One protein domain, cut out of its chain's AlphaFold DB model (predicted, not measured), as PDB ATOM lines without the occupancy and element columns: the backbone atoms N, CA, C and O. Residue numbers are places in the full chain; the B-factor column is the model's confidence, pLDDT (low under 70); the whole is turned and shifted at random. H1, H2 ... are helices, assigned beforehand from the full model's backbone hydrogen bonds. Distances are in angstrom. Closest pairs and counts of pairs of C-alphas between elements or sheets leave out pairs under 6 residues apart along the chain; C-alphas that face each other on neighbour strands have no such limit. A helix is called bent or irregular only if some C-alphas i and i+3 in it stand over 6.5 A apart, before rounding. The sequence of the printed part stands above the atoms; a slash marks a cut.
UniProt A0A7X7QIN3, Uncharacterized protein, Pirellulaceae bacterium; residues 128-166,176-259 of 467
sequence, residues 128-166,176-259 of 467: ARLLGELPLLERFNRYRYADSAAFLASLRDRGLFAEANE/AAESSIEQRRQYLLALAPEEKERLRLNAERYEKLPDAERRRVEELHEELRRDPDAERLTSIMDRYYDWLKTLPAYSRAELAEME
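This is residues 128 to 166 and 176 to 259 of the 467 residues of an uncharacterized protein of Pirellulaceae bacterium (UniProt A0A7X7QIN3). Crossed helices make two V shapes joined through short H2: H4 and H5 form one V with H1 packed on both, while H6 and H7 meet at a corner as the other V, with H2 packed between their arms and H3 on H7. H8 folds back beyond the far end of H7, where residues 245 to 251 stick out. The printed part has 123 residues, with eight named helices, H1 to H8 in order, and no named strand: the class is all helix. It is compact, with a radius of gyration of the C-alphas of 15.1 A, and spans 40 by 31 by 29 A.

H1, residues 128 to 138, touches H4, residues 181 to 190, at a steep tilt of 61 degrees, the closest C-alphas being those of Leu 131 and Ile 181, 6.2 A apart. H1 also touches H5, residues 193 to 207, about perpendicular at 77 degrees, the closest C-alphas being those of Leu 137 and Asn 202, 6.0 A apart. H4 and H5 are close but not clearly touching, with their closest C-alphas, those of Leu 188 and Lys 196, 7.2 A apart. H2, residues 140 to 145, touches residues 217 to 221 of H6, residues 211 to 226, the closest C-alphas being those of Tyr 143 and Val 217, 5.8 A apart. H2 touches residues 237 to 241 of H7, residues 230 to 246, the closest C-alphas being those of Arg 142 and Tyr 241, 5.9 A apart. H3, residues 149 to 157, touches residues 233 to 237 of H7 at 85 degrees, about perpendicular, the closest C-alphas being those of Leu 152 and Leu 233, 6.1 A apart. H6 and H7 touch only at the corner, and only just, with 3 pairs of C-alphas within 8 A, the closest being Leu 224 and Ala 230, 5.2 A apart. H8, residues 249 to 257, is close but not clearly touching H7, the closest C-alphas being those of Leu 244 and Arg 252, 6.8 A apart. Every O i to N i+4 pair is within hydrogen-bond range in H3, H4, H5, H6 and H8; H1 has 5 of 7, H2 1 of 2 and H7 12 of 13.

H1 begins with C-alpha 128 at (44.226, 143.324, 55.680) and is irregular, with C-alphas 132 and 135 7.9 A apart. From first to last C-alpha, H5 is 21.2 A long, H6 22.5 A and H7 24.7 A. H8 ends with C-alpha 257 at (22.440, 123.064, 76.227).

The two C-alphas farthest apart, those of Glu 182 and Tyr 250, are 42.3 A apart. Residues 167 to 175, in the link from H3 to H4, are not printed; C-alphas 166 and 176 are 19.5 A apart across this cut. The links printed whole are tight. Mean pLDDT of the printed part is 82.3, and residues 162 to 166 and 247 to 253 are under 70.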
ATOM      1  N   ALA A 128      45.151 143.464  56.811       75.06
ATOM      2  CA  ALA A 128      44.226 143.324  55.680       75.06
ATOM      3  C   ALA A 128      43.175 142.234  55.917       75.06
ATOM      4  O   ALA A 128      42.016 142.398  55.536       75.06
ATOM      5  N   ARG A 129      43.565 141.142  56.588       77.81
ATOM      6  CA  ARG A 129      42.649 140.064  56.969       77.81
ATOM      7  C   ARG A 129      41.621 140.532  58.001       77.81
ATOM      8  O   ARG A 129      40.429 140.375  57.769       77.81
ATOM      9  N   LEU A 130      42.070 141.186  59.074       80.50
ATOM     10  CA  LEU A 130      41.196 141.735  60.119       80.50
ATOM     11  C   LEU A 130      40.232 142.790  59.560       80.50
ATOM     12  O   LEU A 130      39.055 142.813  59.903       80.50
ATOM     13  N   LEU A 131      40.708 143.630  58.636       83.88
ATOM     14  CA  LEU A 131      39.871 144.581  57.907       83.88
ATOM     15  C   LEU A 131      38.853 143.868  57.012       83.88
ATOM     16  O   LEU A 131      37.727 144.340  56.884       83.88
ATOM     17  N   GLY A 132      39.219 142.737  56.407       84.00
ATOM     18  CA  GLY A 132      38.323 141.863  55.645       84.00
ATOM     19  C   GLY A 132      37.218 141.230  56.499       84.00
ATOM     20  O   GLY A 132      36.068 141.158  56.064       84.00
ATOM     21  N   GLU A 133      37.544 140.854  57.730       87.00
ATOM     22  CA  GLU A 133      36.646 140.174  58.671       87.00
ATOM     23  C   GLU A 133      35.891 141.156  59.596       87.00
ATOM     24  O   GLU A 133      35.033 140.744  60.372       87.00
ATOM     25  N   LEU A 134      36.142 142.467  59.492       87.44
ATOM     26  CA  LEU A 134      35.597 143.484  60.401       87.44
ATOM     27  C   LEU A 134      34.062 143.430  60.601       87.44
ATOM     28  O   LEU A 134      33.638 143.443  61.759       87.44
ATOM     29  N   PRO A 135      33.216 143.313  59.553       87.44
ATOM     30  CA  PRO A 135      31.759 143.220  59.732       87.44
ATOM     31  C   PRO A 135      31.316 141.971  60.514       87.44
ATOM     32  O   PRO A 135      30.285 141.980  61.192       87.44
ATOM     33  N   LEU A 136      32.094 140.888  60.427       88.88
ATOM     34  CA  LEU A 136      31.880 139.674  61.208       88.88
ATOM     35  C   LEU A 136      32.327 139.899  62.658       88.88
ATOM     36  O   LEU A 136      31.559 139.633  63.582       88.88
ATOM     37  N   LEU A 137      33.529 140.446  62.860       88.25
ATOM     38  CA  LEU A 137      34.125 140.680  64.181       88.25
ATOM     39  C   LEU A 137      33.306 141.643  65.049       88.25
ATOM     40  O   LEU A 137      33.196 141.455  66.263       88.25
ATOM     41  N   GLU A 138      32.672 142.645  64.446       85.56
ATOM     42  CA  GLU A 138      31.818 143.592  65.162       85.56
ATOM     43  C   GLU A 138      30.594 142.912  65.799       85.56
ATOM     44  O   GLU A 138      30.199 143.218  66.931       85.56
ATOM     45  N   ARG A 139      30.025 141.921  65.105       86.00
ATOM     46  CA  ARG A 139      28.877 141.136  65.576       86.00
ATOM     47  C   ARG A 139      29.265 139.756  66.109       86.00
ATOM     48  O   ARG A 139      28.378 138.963  66.405       86.00
ATOM     49  N   PHE A 140      30.553 139.494  66.320       85.12
ATOM     50  CA  PHE A 140      31.081 138.180  66.688       85.12
ATOM     51  C   PHE A 140      30.311 137.500  67.826       85.12
ATOM     52  O   PHE A 140      29.827 136.379  67.677       85.12
ATOM     53  N   ASN A 141      30.125 138.206  68.946       81.94
ATOM     54  CA  ASN A 141      29.423 137.642  70.098       81.94
ATOM     55  C   ASN A 141      27.974 137.260  69.765       81.94
ATOM     56  O   ASN A 141      27.485 136.270  70.286       81.94
ATOM     57  N   ARG A 142      27.298 137.981  68.864       86.12
ATOM     58  CA  ARG A 142      25.911 137.689  68.465       86.12
ATOM     59  C   ARG A 142      25.821 136.389  67.667       86.12
ATOM     60  O   ARG A 142      24.964 135.563  67.963       86.12
ATOM     61  N   TYR A 143      26.752 136.167  66.737       87.12
ATOM     62  CA  TYR A 143      26.823 134.919  65.968       87.12
ATOM     63  C   TYR A 143      27.124 133.701  66.844       87.12
ATOM     64  O   TYR A 143      26.673 132.602  66.542       87.12
ATOM     65  N   ARG A 144      27.838 133.877  67.964       82.19
ATOM     66  CA  ARG A 144      28.086 132.766  68.892       82.19
ATOM     67  C   ARG A 144      26.804 132.222  69.521       82.19
ATOM     68  O   ARG A 144      26.694 131.012  69.660       82.19
ATOM     69  N   TYR A 145      25.848 133.084  69.867       79.75
ATOM     70  CA  TYR A 145      24.605 132.666  70.532       79.75
ATOM     71  C   TYR A 145      23.437 132.418  69.572       79.75
ATOM     72  O   TYR A 145      22.451 131.791  69.963       79.75
ATOM     73  N   ALA A 146      23.520 132.907  68.335       81.94
ATOM     74  CA  ALA A 146      22.593 132.540  67.276       81.94
ATOM     75  C   ALA A 146      23.026 131.198  66.663       81.94
ATOM     76  O   ALA A 146      24.119 131.090  66.112       81.94
ATOM     77  N   ASP A 147      22.187 130.163  66.765       76.19
ATOM     78  CA  ASP A 147      22.537 128.826  66.257       76.19
ATOM     79  C   ASP A 147      22.683 128.814  64.730       76.19
ATOM     80  O   ASP A 147      23.663 128.294  64.200       76.19
ATOM     81  N   SER A 148      21.683 129.361  64.030       87.50
ATOM     82  CA  SER A 148      21.552 129.316  62.570       87.50
ATOM     83  C   SER A 148      20.592 130.392  62.052       87.50
ATOM     84  O   SER A 148      19.767 130.921  62.809       87.50
ATOM     85  N   ALA A 149      20.619 130.667  60.744       88.44
ATOM     86  CA  ALA A 149      19.622 131.530  60.111       88.44
ATOM     87  C   ALA A 149      18.195 130.960  60.259       88.44
ATOM     88  O   ALA A 149      17.250 131.708  60.509       88.44
ATOM     89  N   ALA A 150      18.037 129.630  60.216       89.06
ATOM     90  CA  ALA A 150      16.752 128.954  60.420       89.06
ATOM     91  C   ALA A 150      16.180 129.163  61.836       89.06
ATOM     92  O   ALA A 150      14.968 129.328  62.006       89.06
ATOM     93  N   PHE A 151      17.042 129.203  62.856       90.31
ATOM     94  CA  PHE A 151      16.639 129.553  64.220       90.31
ATOM     95  C   PHE A 151      16.100 130.991  64.287       90.31
ATOM     96  O   PHE A 151      15.016 131.218  64.824       90.31
ATOM     97  N   LEU A 152      16.800 131.951  63.676       91.00
ATOM     98  CA  LEU A 152      16.365 133.353  63.633       91.00
ATOM     99  C   LEU A 152      15.056 133.529  62.846       91.00
ATOM    100  O   LEU A 152      14.168 134.263  63.285       91.00
ATOM    101  N   ALA A 153      14.891 132.802  61.739       90.00
ATOM    102  CA  ALA A 153      13.635 132.750  60.997       90.00
ATOM    103  C   ALA A 153      12.492 132.178  61.854       90.00
ATOM    104  O   ALA A 153      11.390 132.716  61.853       90.00
ATOM    105  N   SER A 154      12.764 131.158  62.672       90.31
ATOM    106  CA  SER A 154      11.762 130.587  63.582       90.31
ATOM    107  C   SER A 154      11.339 131.567  64.686       90.31
ATOM    108  O   SER A 154      10.163 131.609  65.054       90.31
ATOM    109  N   LEU A 155      12.267 132.385  65.202       89.69
ATOM    110  CA  LEU A 155      11.937 133.474  66.132       89.69
ATOM    111  C   LEU A 155      11.049 134.530  65.456       89.69
ATOM    112  O   LEU A 155      10.037 134.935  66.035       89.69
ATOM    113  N   ARG A 156      11.384 134.919  64.217       89.25
ATOM    114  CA  ARG A 156      10.593 135.851  63.396       89.25
ATOM    115  C   ARG A 156       9.173 135.339  63.177       89.25
ATOM    116  O   ARG A 156       8.224 136.087  63.393       89.25
ATOM    117  N   ASP A 157       9.028 134.087  62.752       87.06
ATOM    118  CA  ASP A 157       7.739 133.497  62.377       87.06
ATOM    119  C   ASP A 157       6.792 133.381  63.582       87.06
ATOM    120  O   ASP A 157       5.575 133.484  63.440       87.06
ATOM    121  N   ARG A 158       7.350 133.250  64.791       84.06
ATOM    122  CA  ARG A 158       6.600 133.306  66.056       84.06
ATOM    123  C   ARG A 158       6.354 134.725  66.575       84.06
ATOM    124  O   ARG A 158       5.758 134.882  67.638       84.06
ATOM    125  N   GLY A 159       6.821 135.751  65.865       83.75
ATOM    126  CA  GLY A 159       6.711 137.152  66.272       83.75
ATOM    127  C   GLY A 159       7.553 137.512  67.500       83.75
ATOM    128  O   GLY A 159       7.328 138.558  68.107       83.75
ATOM    129  N   LEU A 160       8.516 136.670  67.889       83.56
ATOM    130  CA  LEU A 160       9.390 136.938  69.027       83.56
ATOM    131  C   LEU A 160      10.396 138.024  68.640       83.56
ATOM    132  O   LEU A 160      10.975 137.990  67.555       83.56
ATOM    133  N   PHE A 161      10.595 138.999  69.529       84.44
ATOM    134  CA  PHE A 161      11.463 140.161  69.300       84.44
ATOM    135  C   PHE A 161      11.052 141.046  68.102       84.44
ATOM    136  O   PHE A 161      11.884 141.777  67.570       84.44
ATOM    137  N   ALA A 162       9.780 141.022  67.678       69.94
ATOM    138  CA  ALA A 162       9.293 141.797  66.530       69.94
ATOM    139  C   ALA A 162       9.249 143.320  66.776       69.94
ATOM    140  O   ALA A 162       9.525 144.092  65.853       69.94
ATOM    141  N   GLU A 163       8.968 143.765  68.005       60.19
ATOM    142  CA  GLU A 163       8.836 145.193  68.321       60.19
ATOM    143  C   GLU A 163      10.189 145.888  68.467       60.19
ATOM    144  O   GLU A 163      11.066 145.468  69.228       60.19
ATOM    145  N   ALA A 164      10.365 146.940  67.669       42.72
ATOM    146  CA  ALA A 164      11.538 147.787  67.695       42.72
ATOM    147  C   ALA A 164      11.453 148.705  68.917       42.72
ATOM    148  O   ALA A 164      10.718 149.685  68.909       42.72
ATOM    149  N   ASN A 165      12.238 148.422  69.954       39.91
ATOM    150  CA  ASN A 165      12.658 149.504  70.832       39.91
ATOM    151  C   ASN A 165      13.727 150.291  70.071       39.91
ATOM    152  O   ASN A 165      14.847 149.816  69.901       39.91
ATOM    153  N   GLU A 166      13.374 151.488  69.607       38.66
ATOM    154  CA  GLU A 166      14.240 152.407  68.848       38.66
ATOM    155  C   GLU A 166      15.485 152.891  69.630       38.66
ATOM    156  O   GLU A 166      16.319 153.617  69.096       38.66
ATOM    157  N   ALA A 176      28.766 148.121  57.159       73.19
ATOM    158  CA  ALA A 176      28.126 147.249  56.184       73.19
ATOM    159  C   ALA A 176      29.110 146.197  55.649       73.19
ATOM    160  O   ALA A 176      30.300 146.461  55.439       73.19
ATOM    161  N   ALA A 177      28.601 144.995  55.376       70.44
ATOM    162  CA  ALA A 177      29.418 143.910  54.847       70.44
ATOM    163  C   ALA A 177      30.010 144.261  53.467       70.44
ATOM    164  O   ALA A 177      31.147 143.886  53.185       70.44
ATOM    165  N   GLU A 178      29.309 145.046  52.637       76.06
ATOM    166  CA  GLU A 178      29.820 145.472  51.326       76.06
ATOM    167  C   GLU A 178      30.829 146.636  51.377       76.06
ATOM    168  O   GLU A 178      31.338 147.046  50.332       76.06
ATOM    169  N   SER A 179      31.144 147.190  52.557       80.50
ATOM    170  CA  SER A 179      32.079 148.317  52.663       80.50
ATOM    171  C   SER A 179      33.481 147.951  52.172       80.50
ATOM    172  O   SER A 179      34.001 146.874  52.477       80.50
ATOM    173  N   SER A 180      34.127 148.873  51.455       85.62
ATOM    174  CA  SER A 180      35.498 148.694  50.966       85.62
ATOM    175  C   SER A 180      36.515 148.678  52.114       85.62
ATOM    176  O   SER A 180      36.264 149.218  53.192       85.62
ATOM    177  N   ILE A 181      37.702 148.103  51.885       84.25
ATOM    178  CA  ILE A 181      38.780 148.064  52.896       84.25
ATOM    179  C   ILE A 181      39.119 149.475  53.401       84.25
ATOM    180  O   ILE A 181      39.325 149.674  54.596       84.25
ATOM    181  N   GLU A 182      39.122 150.469  52.513       84.81
ATOM    182  CA  GLU A 182      39.432 151.850  52.885       84.81
ATOM    183  C   GLU A 182      38.323 152.486  53.738       84.81
ATOM    184  O   GLU A 182      38.613 153.151  54.731       84.81
ATOM    185  N   GLN A 183      37.051 152.209  53.430       85.06
ATOM    186  CA  GLN A 183      35.924 152.630  54.272       85.06
ATOM    187  C   GLN A 183      36.001 151.998  55.664       85.06
ATOM    188  O   GLN A 183      35.767 152.671  56.665       85.06
ATOM    189  N   ARG A 184      36.394 150.721  55.744       87.69
ATOM    190  CA  ARG A 184      36.588 150.007  57.014       87.69
ATOM    191  C   ARG A 184      37.730 150.587  57.843       87.69
ATOM    192  O   ARG A 184      37.582 150.733  59.053       87.69
ATOM    193  N   ARG A 185      38.831 150.997  57.207       86.00
ATOM    194  CA  ARG A 185      39.919 151.723  57.884       86.00
ATOM    195  C   ARG A 185      39.451 153.064  58.437       86.00
ATOM    196  O   ARG A 185      39.730 153.366  59.593       86.00
ATOM    197  N   GLN A 186      38.727 153.853  57.643       86.44
ATOM    198  CA  GLN A 186      38.197 155.145  58.093       86.44
ATOM    199  C   GLN A 186      37.218 154.986  59.260       86.44
ATOM    200  O   GLN A 186      37.305 155.732  60.233       86.44
ATOM    201  N   TYR A 187      36.348 153.978  59.196       85.94
ATOM    202  CA  TYR A 187      35.448 153.616  60.287       85.94
ATOM    203  C   TYR A 187      36.217 153.258  61.564       85.94
ATOM    204  O   TYR A 187      35.947 153.832  62.616       85.94
ATOM    205  N   LEU A 188      37.240 152.399  61.471       86.06
ATOM    206  CA  LEU A 188      38.083 152.070  62.621       86.06
ATOM    207  C   LEU A 188      38.781 153.300  63.194       86.06
ATOM    208  O   LEU A 188      38.865 153.418  64.407       86.06
ATOM    209  N   LEU A 189      39.268 154.231  62.370       86.94
ATOM    210  CA  LEU A 189      39.909 155.450  62.870       86.94
ATOM    211  C   LEU A 189      38.931 156.335  63.655       86.94
ATOM    212  O   LEU A 189      39.315 156.854  64.705       86.94
ATOM    213  N   ALA A 190      37.687 156.449  63.181       86.88
ATOM    214  CA  ALA A 190      36.623 157.248  63.791       86.88
ATOM    215  C   ALA A 190      36.024 156.635  65.072       86.88
ATOM    216  O   ALA A 190      35.352 157.339  65.823       86.88
ATOM    217  N   LEU A 191      36.265 155.348  65.321       83.38
ATOM    218  CA  LEU A 191      35.710 154.608  66.448       83.38
ATOM    219  C   LEU A 191      36.308 155.058  67.799       83.38
ATOM    220  O   LEU A 191      37.503 155.387  67.880       83.38
ATOM    221  N   ALA A 192      35.498 155.050  68.863       86.12
ATOM    222  CA  ALA A 192      35.949 155.413  70.205       86.12
ATOM    223  C   ALA A 192      36.977 154.394  70.758       86.12
ATOM    224  O   ALA A 192      36.979 153.234  70.326       86.12
ATOM    225  N   PRO A 193      37.874 154.782  71.687       81.38
ATOM    226  CA  PRO A 193      38.867 153.868  72.260       81.38
ATOM    227  C   PRO A 193      38.260 152.592  72.862       81.38
ATOM    228  O   PRO A 193      38.782 151.500  72.642       81.38
ATOM    229  N   GLU A 194      37.122 152.703  73.546       78.69
ATOM    230  CA  GLU A 194      36.432 151.588  74.204       78.69
ATOM    231  C   GLU A 194      35.875 150.586  73.181       78.69
ATOM    232  O   GLU A 194      35.924 149.367  73.351       78.69
ATOM    233  N   GLU A 195      35.361 151.100  72.068       77.19
ATOM    234  CA  GLU A 195      34.823 150.294  70.977       77.19
ATOM    235  C   GLU A 195      35.936 149.595  70.182       77.19
ATOM    236  O   GLU A 195      35.763 148.442  69.775       77.19
ATOM    237  N   LYS A 196      37.092 150.253  70.006       82.00
ATOM    238  CA  LYS A 196      38.303 149.644  69.427       82.00
ATOM    239  C   LYS A 196      38.804 148.492  70.286       82.00
ATOM    240  O   LYS A 196      39.115 147.434  69.745       82.00
ATOM    241  N   GLU A 197      38.828 148.669  71.604       80.31
ATOM    242  CA  GLU A 197      39.242 147.610  72.526       80.31
ATOM    243  C   GLU A 197      38.269 146.426  72.495       80.31
ATOM    244  O   GLU A 197      38.686 145.274  72.390       80.31
ATOM    245  N   ARG A 198      36.957 146.689  72.440       79.75
ATOM    246  CA  ARG A 198      35.946 145.638  72.241       79.75
ATOM    247  C   ARG A 198      36.173 144.848  70.947       79.75
ATOM    248  O   ARG A 198      36.047 143.624  70.949       79.75
ATOM    249  N   LEU A 199      36.496 145.524  69.843       84.38
ATOM    250  CA  LEU A 199      36.819 144.861  68.575       84.38
ATOM    251  C   LEU A 199      38.105 144.035  68.670       84.38
ATOM    252  O   LEU A 199      38.133 142.916  68.158       84.38
ATOM    253  N   ARG A 200      39.134 144.544  69.358       85.88
ATOM    254  CA  ARG A 200      40.383 143.814  69.618       85.88
ATOM    255  C   ARG A 200      40.116 142.515  70.382       85.88
ATOM    256  O   ARG A 200      40.568 141.457  69.955       85.88
ATOM    257  N   LEU A 201      39.325 142.580  71.454       79.19
ATOM    258  CA  LEU A 201      38.937 141.407  72.244       79.19
ATOM    259  C   LEU A 201      38.124 140.400  71.421       79.19
ATOM    260  O   LEU A 201      38.336 139.193  71.532       79.19
ATOM    261  N   ASN A 202      37.209 140.872  70.568       84.31
ATOM    262  CA  ASN A 202      36.466 139.991  69.667       84.31
ATOM    263  C   ASN A 202      37.392 139.291  68.663       84.31
ATOM    264  O   ASN A 202      37.222 138.097  68.437       84.31
ATOM    265  N   ALA A 203      38.368 140.004  68.090       86.06
ATOM    266  CA  ALA A 203      39.350 139.434  67.165       86.06
ATOM    267  C   ALA A 203      40.206 138.352  67.839       86.06
ATOM    268  O   ALA A 203      40.321 137.247  67.320       86.06
ATOM    269  N   GLU A 204      40.721 138.623  69.038       85.62
ATOM    270  CA  GLU A 204      41.519 137.655  69.798       85.62
ATOM    271  C   GLU A 204      40.715 136.386  70.129       85.62
ATOM    272  O   GLU A 204      41.190 135.260  69.966       85.62
ATOM    273  N   ARG A 205      39.455 136.552  70.549       82.44
ATOM    274  CA  ARG A 205      38.550 135.424  70.814       82.44
ATOM    275  C   ARG A 205      38.222 134.643  69.544       82.44
ATOM    276  O   ARG A 205      38.140 133.420  69.602       82.44
ATOM    277  N   TYR A 206      38.042 135.326  68.415       86.06
ATOM    278  CA  TYR A 206      37.790 134.705  67.116       86.06
ATOM    279  C   TYR A 206      38.975 133.854  66.636       86.06
ATOM    280  O   TYR A 206      38.794 132.728  66.162       86.06
ATOM    281  N   GLU A 207      40.200 134.350  66.815       86.44
ATOM    282  CA  GLU A 207      41.424 133.617  66.478       86.44
ATOM    283  C   GLU A 207      41.610 132.362  67.339       86.44
ATOM    284  O   GLU A 207      42.035 131.327  66.828       86.44
ATOM    285  N   LYS A 208      41.218 132.416  68.617       86.38
ATOM    286  CA  LYS A 208      41.285 131.281  69.553       86.38
ATOM    287  C   LYS A 208      40.186 130.224  69.343       86.38
ATOM    288  O   LYS A 208      40.247 129.166  69.968       86.38
ATOM    289  N   LEU A 209      39.184 130.470  68.492       84.81
ATOM    290  CA  LEU A 209      38.108 129.499  68.251       84.81
ATOM    291  C   LEU A 209      38.599 128.234  67.522       84.81
ATOM    292  O   LEU A 209      39.401 128.344  66.590       84.81
ATOM    293  N   PRO A 210      38.037 127.050  67.848       90.88
ATOM    294  CA  PRO A 210      38.208 125.846  67.041       90.88
ATOM    295  C   PRO A 210      37.724 126.052  65.601       90.88
ATOM    296  O   PRO A 210      36.710 126.712  65.370       90.88
ATOM    297  N   ASP A 211      38.388 125.416  64.632       89.88
ATOM    298  CA  ASP A 211      38.081 125.587  63.203       89.88
ATOM    299  C   ASP A 211      36.617 125.286  62.846       89.88
ATOM    300  O   ASP A 211      36.043 125.948  61.984       89.88
ATOM    301  N   ALA A 212      35.997 124.307  63.513       88.12
ATOM    302  CA  ALA A 212      34.590 123.970  63.303       88.12
ATOM    303  C   ALA A 212      33.655 125.125  63.699       88.12
ATOM    304  O   ALA A 212      32.739 125.466  62.955       88.12
ATOM    305  N   GLU A 213      33.918 125.758  64.843       86.12
ATOM    306  CA  GLU A 213      33.109 126.870  65.341       86.12
ATOM    307  C   GLU A 213      33.357 128.144  64.528       86.12
ATOM    308  O   GLU A 213      32.425 128.893  64.245       86.12
ATOM    309  N   ARG A 214      34.598 128.361  64.075       89.94
ATOM    310  CA  ARG A 214      34.925 129.462  63.165       89.94
ATOM    311  C   ARG A 214      34.137 129.354  61.859       89.94
ATOM    312  O   ARG A 214      33.479 130.316  61.476       89.94
ATOM    313  N   ARG A 215      34.132 128.170  61.230       91.12
ATOM    314  CA  ARG A 215      33.348 127.918  60.009       91.12
ATOM    315  C   ARG A 215      31.862 128.146  60.232       91.12
ATOM    316  O   ARG A 215      31.243 128.801  59.411       91.12
ATOM    317  N   ARG A 216      31.308 127.685  61.358       90.31
ATOM    318  CA  ARG A 216      29.896 127.922  61.702       90.31
ATOM    319  C   ARG A 216      29.561 129.415  61.741       90.31
ATOM    320  O   ARG A 216      28.544 129.831  61.194       90.31
ATOM    321  N   VAL A 217      30.404 130.224  62.386       90.31
ATOM    322  CA  VAL A 217      30.207 131.681  62.487       90.31
ATOM    323  C   VAL A 217      30.323 132.359  61.117       90.31
ATOM    324  O   VAL A 217      29.503 133.216  60.792       90.31
ATOM    325  N   GLU A 218      31.308 131.968  60.305       90.62
ATOM    326  CA  GLU A 218      31.481 132.463  58.933       90.62
ATOM    327  C   GLU A 218      30.293 132.083  58.033       90.62
ATOM    328  O   GLU A 218      29.768 132.931  57.308       90.62
ATOM    329  N   GLU A 219      29.827 130.833  58.110       92.31
ATOM    330  CA  GLU A 219      28.663 130.327  57.377       92.31
ATOM    331  C   GLU A 219      27.396 131.091  57.763       92.31
ATOM    332  O   GLU A 219      26.707 131.595  56.880       92.31
ATOM    333  N   LEU A 220      27.135 131.279  59.060       91.44
ATOM    334  CA  LEU A 220      25.984 132.048  59.539       91.44
ATOM    335  C   LEU A 220      26.022 133.507  59.062       91.44
ATOM    336  O   LEU A 220      24.998 134.050  58.644       91.44
ATOM    337  N   HIS A 221      27.193 134.148  59.111       90.69
ATOM    338  CA  HIS A 221      27.364 135.508  58.599       90.69
ATOM    339  C   HIS A 221      26.993 135.594  57.112       90.69
ATOM    340  O   HIS A 221      26.256 136.487  56.688       90.69
ATOM    341  N   GLU A 222      27.470 134.635  56.326       90.06
ATOM    342  CA  GLU A 222      27.244 134.569  54.889       90.06
ATOM    343  C   GLU A 222      25.815 134.138  54.508       90.06
ATOM    344  O   GLU A 222      25.294 134.598  53.489       90.06
ATOM    345  N   GLU A 223      25.161 133.288  55.302       91.12
ATOM    346  CA  GLU A 223      23.741 132.946  55.162       91.12
ATOM    347  C   GLU A 223      22.866 134.180  55.374       91.12
ATOM    348  O   GLU A 223      22.066 134.524  54.503       91.12
ATOM    349  N   LEU A 224      23.077 134.894  56.483       89.38
ATOM    350  CA  LEU A 224      22.324 136.107  56.799       89.38
ATOM    351  C   LEU A 224      22.518 137.191  55.743       89.38
ATOM    352  O   LEU A 224      21.562 137.875  55.404       89.38
ATOM    353  N   ARG A 225      23.726 137.326  55.185       86.44
ATOM    354  CA  ARG A 225      24.018 138.307  54.132       86.44
ATOM    355  C   ARG A 225      23.301 138.005  52.811       86.44
ATOM    356  O   ARG A 225      23.005 138.927  52.057       86.44
ATOM    357  N   ARG A 226      23.075 136.728  52.486       89.00
ATOM    358  CA  ARG A 226      22.403 136.319  51.236       89.00
ATOM    359  C   ARG A 226      20.881 136.290  51.351       89.00
ATOM    360  O   ARG A 226      20.216 136.236  50.316       89.00
ATOM    361  N   ASP A 227      20.345 136.291  52.566       88.81
ATOM    362  CA  ASP A 227      18.907 136.241  52.805       88.81
ATOM    363  C   ASP A 227      18.226 137.567  52.391       88.81
ATOM    364  O   ASP A 227      18.716 138.643  52.741       88.81
ATOM    365  N   PRO A 228      17.094 137.542  51.661       87.62
ATOM    366  CA  PRO A 228      16.334 138.752  51.337       87.62
ATOM    367  C   PRO A 228      15.878 139.564  52.563       87.62
ATOM    368  O   PRO A 228      15.731 140.779  52.460       87.62
ATOM    369  N   ASP A 229      15.681 138.911  53.714       85.62
ATOM    370  CA  ASP A 229      15.284 139.519  54.988       85.62
ATOM    371  C   ASP A 229      16.490 139.788  55.921       85.62
ATOM    372  O   ASP A 229      16.318 139.922  57.139       85.62
ATOM    373  N   ALA A 230      17.712 139.883  55.376       85.06
ATOM    374  CA  ALA A 230      18.968 140.052  56.119       85.06
ATOM    375  C   ALA A 230      18.894 141.095  57.246       85.06
ATOM    376  O   ALA A 230      19.277 140.820  58.387       85.06
ATOM    377  N   GLU A 231      18.375 142.292  56.953       84.38
ATOM    378  CA  GLU A 231      18.261 143.382  57.929       84.38
ATOM    379  C   GLU A 231      17.353 143.003  59.102       84.38
ATOM    380  O   GLU A 231      17.679 143.242  60.269       84.38
ATOM    381  N   ARG A 232      16.222 142.356  58.805       85.12
ATOM    382  CA  ARG A 232      15.245 141.952  59.815       85.12
ATOM    383  C   ARG A 232      15.786 140.824  60.685       85.12
ATOM    384  O   ARG A 232      15.657 140.900  61.904       85.12
ATOM    385  N   LEU A 233      16.412 139.811  60.085       89.06
ATOM    386  CA  LEU A 233      17.033 138.706  60.824       89.06
ATOM    387  C   LEU A 233      18.202 139.194  61.687       89.06
ATOM    388  O   LEU A 233      18.324 138.779  62.838       89.06
ATOM    389  N   THR A 234      19.000 140.135  61.178       87.38
ATOM    390  CA  THR A 234      20.077 140.777  61.944       87.38
ATOM    391  C   THR A 234      19.516 141.552  63.135       87.38
ATOM    392  O   THR A 234      20.006 141.395  64.249       87.38
ATOM    393  N   SER A 235      18.434 142.316  62.945       86.38
ATOM    394  CA  SER A 235      17.785 143.032  64.051       86.38
ATOM    395  C   SER A 235      17.206 142.084  65.107       86.38
ATOM    396  O   SER A 235      17.304 142.360  66.302       86.38
ATOM    397  N   ILE A 236      16.633 140.947  64.695       89.94
ATOM    398  CA  ILE A 236      16.151 139.914  65.625       89.94
ATOM    399  C   ILE A 236      17.320 139.294  66.393       89.94
ATOM    400  O   ILE A 236      17.220 139.134  67.606       89.94
ATOM    401  N   MET A 237      18.432 138.990  65.719       90.06
ATOM    402  CA  MET A 237      19.645 138.478  66.358       90.06
ATOM    403  C   MET A 237      20.189 139.462  67.402       90.06
ATOM    404  O   MET A 237      20.525 139.048  68.511       90.06
ATOM    405  N   ASP A 238      20.235 140.753  67.069       86.06
ATOM    406  CA  ASP A 238      20.678 141.808  67.981       86.06
ATOM    407  C   ASP A 238      19.793 141.864  69.234       86.06
ATOM    408  O   ASP A 238      20.301 141.793  70.352       86.06
ATOM    409  N   ARG A 239      18.465 141.894  69.060       85.75
ATOM    410  CA  ARG A 239      17.503 141.935  70.175       85.75
ATOM    411  C   ARG A 239      17.531 140.670  71.021       85.75
ATOM    412  O   ARG A 239      17.437 140.751  72.242       85.75
ATOM    413  N   TYR A 240      17.659 139.512  70.380       88.88
ATOM    414  CA  TYR A 240      17.801 138.240  71.073       88.88
ATOM    415  C   TYR A 240      19.060 138.241  71.943       88.88
ATOM    416  O   TYR A 240      18.986 137.882  73.116       88.88
ATOM    417  N   TYR A 241      20.194 138.695  71.406       85.62
ATOM    418  CA  TYR A 241      21.442 138.782  72.158       85.62
ATOM    419  C   TYR A 241      21.357 139.793  73.311       85.62
ATOM    420  O   TYR A 241      21.785 139.493  74.427       85.62
ATOM    421  N   ASP A 242      20.763 140.963  73.077       83.88
ATOM    422  CA  ASP A 242      20.578 141.978  74.115       83.88
ATOM    423  C   ASP A 242      19.669 141.474  75.243       83.88
ATOM    424  O   ASP A 242      20.006 141.632  76.417       83.88
ATOM    425  N   TRP A 243      18.569 140.791  74.912       86.38
ATOM    426  CA  TRP A 243      17.713 140.133  75.898       86.38
ATOM    427  C   TRP A 243      18.442 139.001  76.628       86.38
ATOM    428  O   TRP A 243      18.365 138.921  77.853       86.38
ATOM    429  N   LEU A 244      19.213 138.172  75.919       81.94
ATOM    430  CA  LEU A 244      19.980 137.077  76.515       81.94
ATOM    431  C   LEU A 244      20.926 137.601  77.601       81.94
ATOM    432  O   LEU A 244      21.039 136.987  78.658       81.94
ATOM    433  N   LYS A 245      21.556 138.762  77.387       78.81
ATOM    434  CA  LYS A 245      22.416 139.416  78.389       78.81
ATOM    435  C   LYS A 245      21.681 139.859  79.655       78.81
ATOM    436  O   LYS A 245      22.330 140.019  80.683       78.81
ATOM    437  N   THR A 246      20.367 140.067  79.596       74.75
ATOM    438  CA  THR A 246      19.560 140.386  80.790       74.75
ATOM    439  C   THR A 246      19.279 139.158  81.654       74.75
ATOM    440  O   THR A 246      18.893 139.298  82.815       74.75
ATOM    441  N   LEU A 247      19.486 137.955  81.108       69.25
ATOM    442  CA  LEU A 247      19.255 136.717  81.830       69.25
ATOM    443  C   LEU A 247      20.428 136.374  82.761       69.25
ATOM    444  O   LEU A 247      21.597 136.565  82.404       69.25
ATOM    445  N   PRO A 248      20.139 135.768  83.927       65.69
ATOM    446  CA  PRO A 248      21.165 135.195  84.786       65.69
ATOM    447  C   PRO A 248      22.053 134.186  84.048       65.69
ATOM    448  O   PRO A 248      21.619 133.502  83.119       65.69
ATOM    449  N   ALA A 249      23.299 134.034  84.507       59.94
ATOM    450  CA  ALA A 249      24.267 133.117  83.898       59.94
ATOM    451  C   ALA A 249      23.749 131.670  83.789       59.94
ATOM    452  O   ALA A 249      24.005 131.008  82.786       59.94
ATOM    453  N   TYR A 250      22.970 131.201  84.772       60.25
ATOM    454  CA  TYR A 250      22.407 129.848  84.757       60.25
ATOM    455  C   TYR A 250      21.396 129.649  83.619       60.25
ATOM    456  O   TYR A 250      21.475 128.655  82.909       60.25
ATOM    457  N   SER A 251      20.492 130.609  83.391       65.75
ATOM    458  CA  SER A 251      19.495 130.516  82.318       65.75
ATOM    459  C   SER A 251      20.155 130.564  80.944       65.75
ATOM    460  O   SER A 251      19.718 129.886  80.023       65.75
ATOM    461  N   ARG A 252      21.238 131.341  80.807       69.88
ATOM    462  CA  ARG A 252      22.039 131.366  79.576       69.88
ATOM    463  C   ARG A 252      22.710 130.017  79.301       69.88
ATOM    464  O   ARG A 252      22.720 129.586  78.154       69.88
ATOM    465  N   ALA A 253      23.239 129.358  80.336       65.56
ATOM    466  CA  ALA A 253      23.840 128.028  80.211       65.56
ATOM    467  C   ALA A 253      22.792 126.960  79.857       65.56
ATOM    468  O   ALA A 253      23.002 126.185  78.932       65.56
ATOM    469  N   GLU A 254      21.632 126.989  80.522       70.25
ATOM    470  CA  GLU A 254      20.507 126.092  80.230       70.25
ATOM    471  C   GLU A 254      20.069 126.224  78.765       70.25
ATOM    472  O   GLU A 254      19.943 125.230  78.055       70.25
ATOM    473  N   LEU A 255      19.923 127.460  78.271       74.00
ATOM    474  CA  LEU A 255      19.591 127.718  76.871       74.00
ATOM    475  C   LEU A 255      20.638 127.154  75.910       74.00
ATOM    476  O   LEU A 255      20.254 126.585  74.890       74.00
ATOM    477  N   ALA A 256      21.928 127.294  76.222       73.00
ATOM    478  CA  ALA A 256      23.013 126.796  75.379       73.00
ATOM    479  C   ALA A 256      22.991 125.263  75.224       73.00
ATOM    480  O   ALA A 256      23.331 124.762  74.156       73.00
ATOM    481  N   GLU A 257      22.547 124.531  76.249       74.06
ATOM    482  CA  GLU A 257      22.440 123.064  76.227       74.06
ATOM    483  C   GLU A 257      21.164 122.552  75.533       74.06
ATOM    484  O   GLU A 257      21.117 121.409  75.075       74.06
ATOM    485  N   MET A 258      20.120 123.380  75.432       76.38
ATOM    486  CA  MET A 258      18.861 122.998  74.788       76.38
ATOM    487  C   MET A 258      18.976 122.916  73.262       76.38
ATOM    488  O   MET A 258      19.562 123.788  72.616       76.38
ATOM    489  N   GLU A 259      18.284 121.936  72.674       82.19
ATOM    490  CA  GLU A 259      18.009 121.894  71.234       82.19
ATOM    491  C   GLU A 259      17.190 123.114  70.779       82.19
ATOM    492  O   GLU A 259      16.314 123.594  71.504       82.19
TER     493      GLU A 259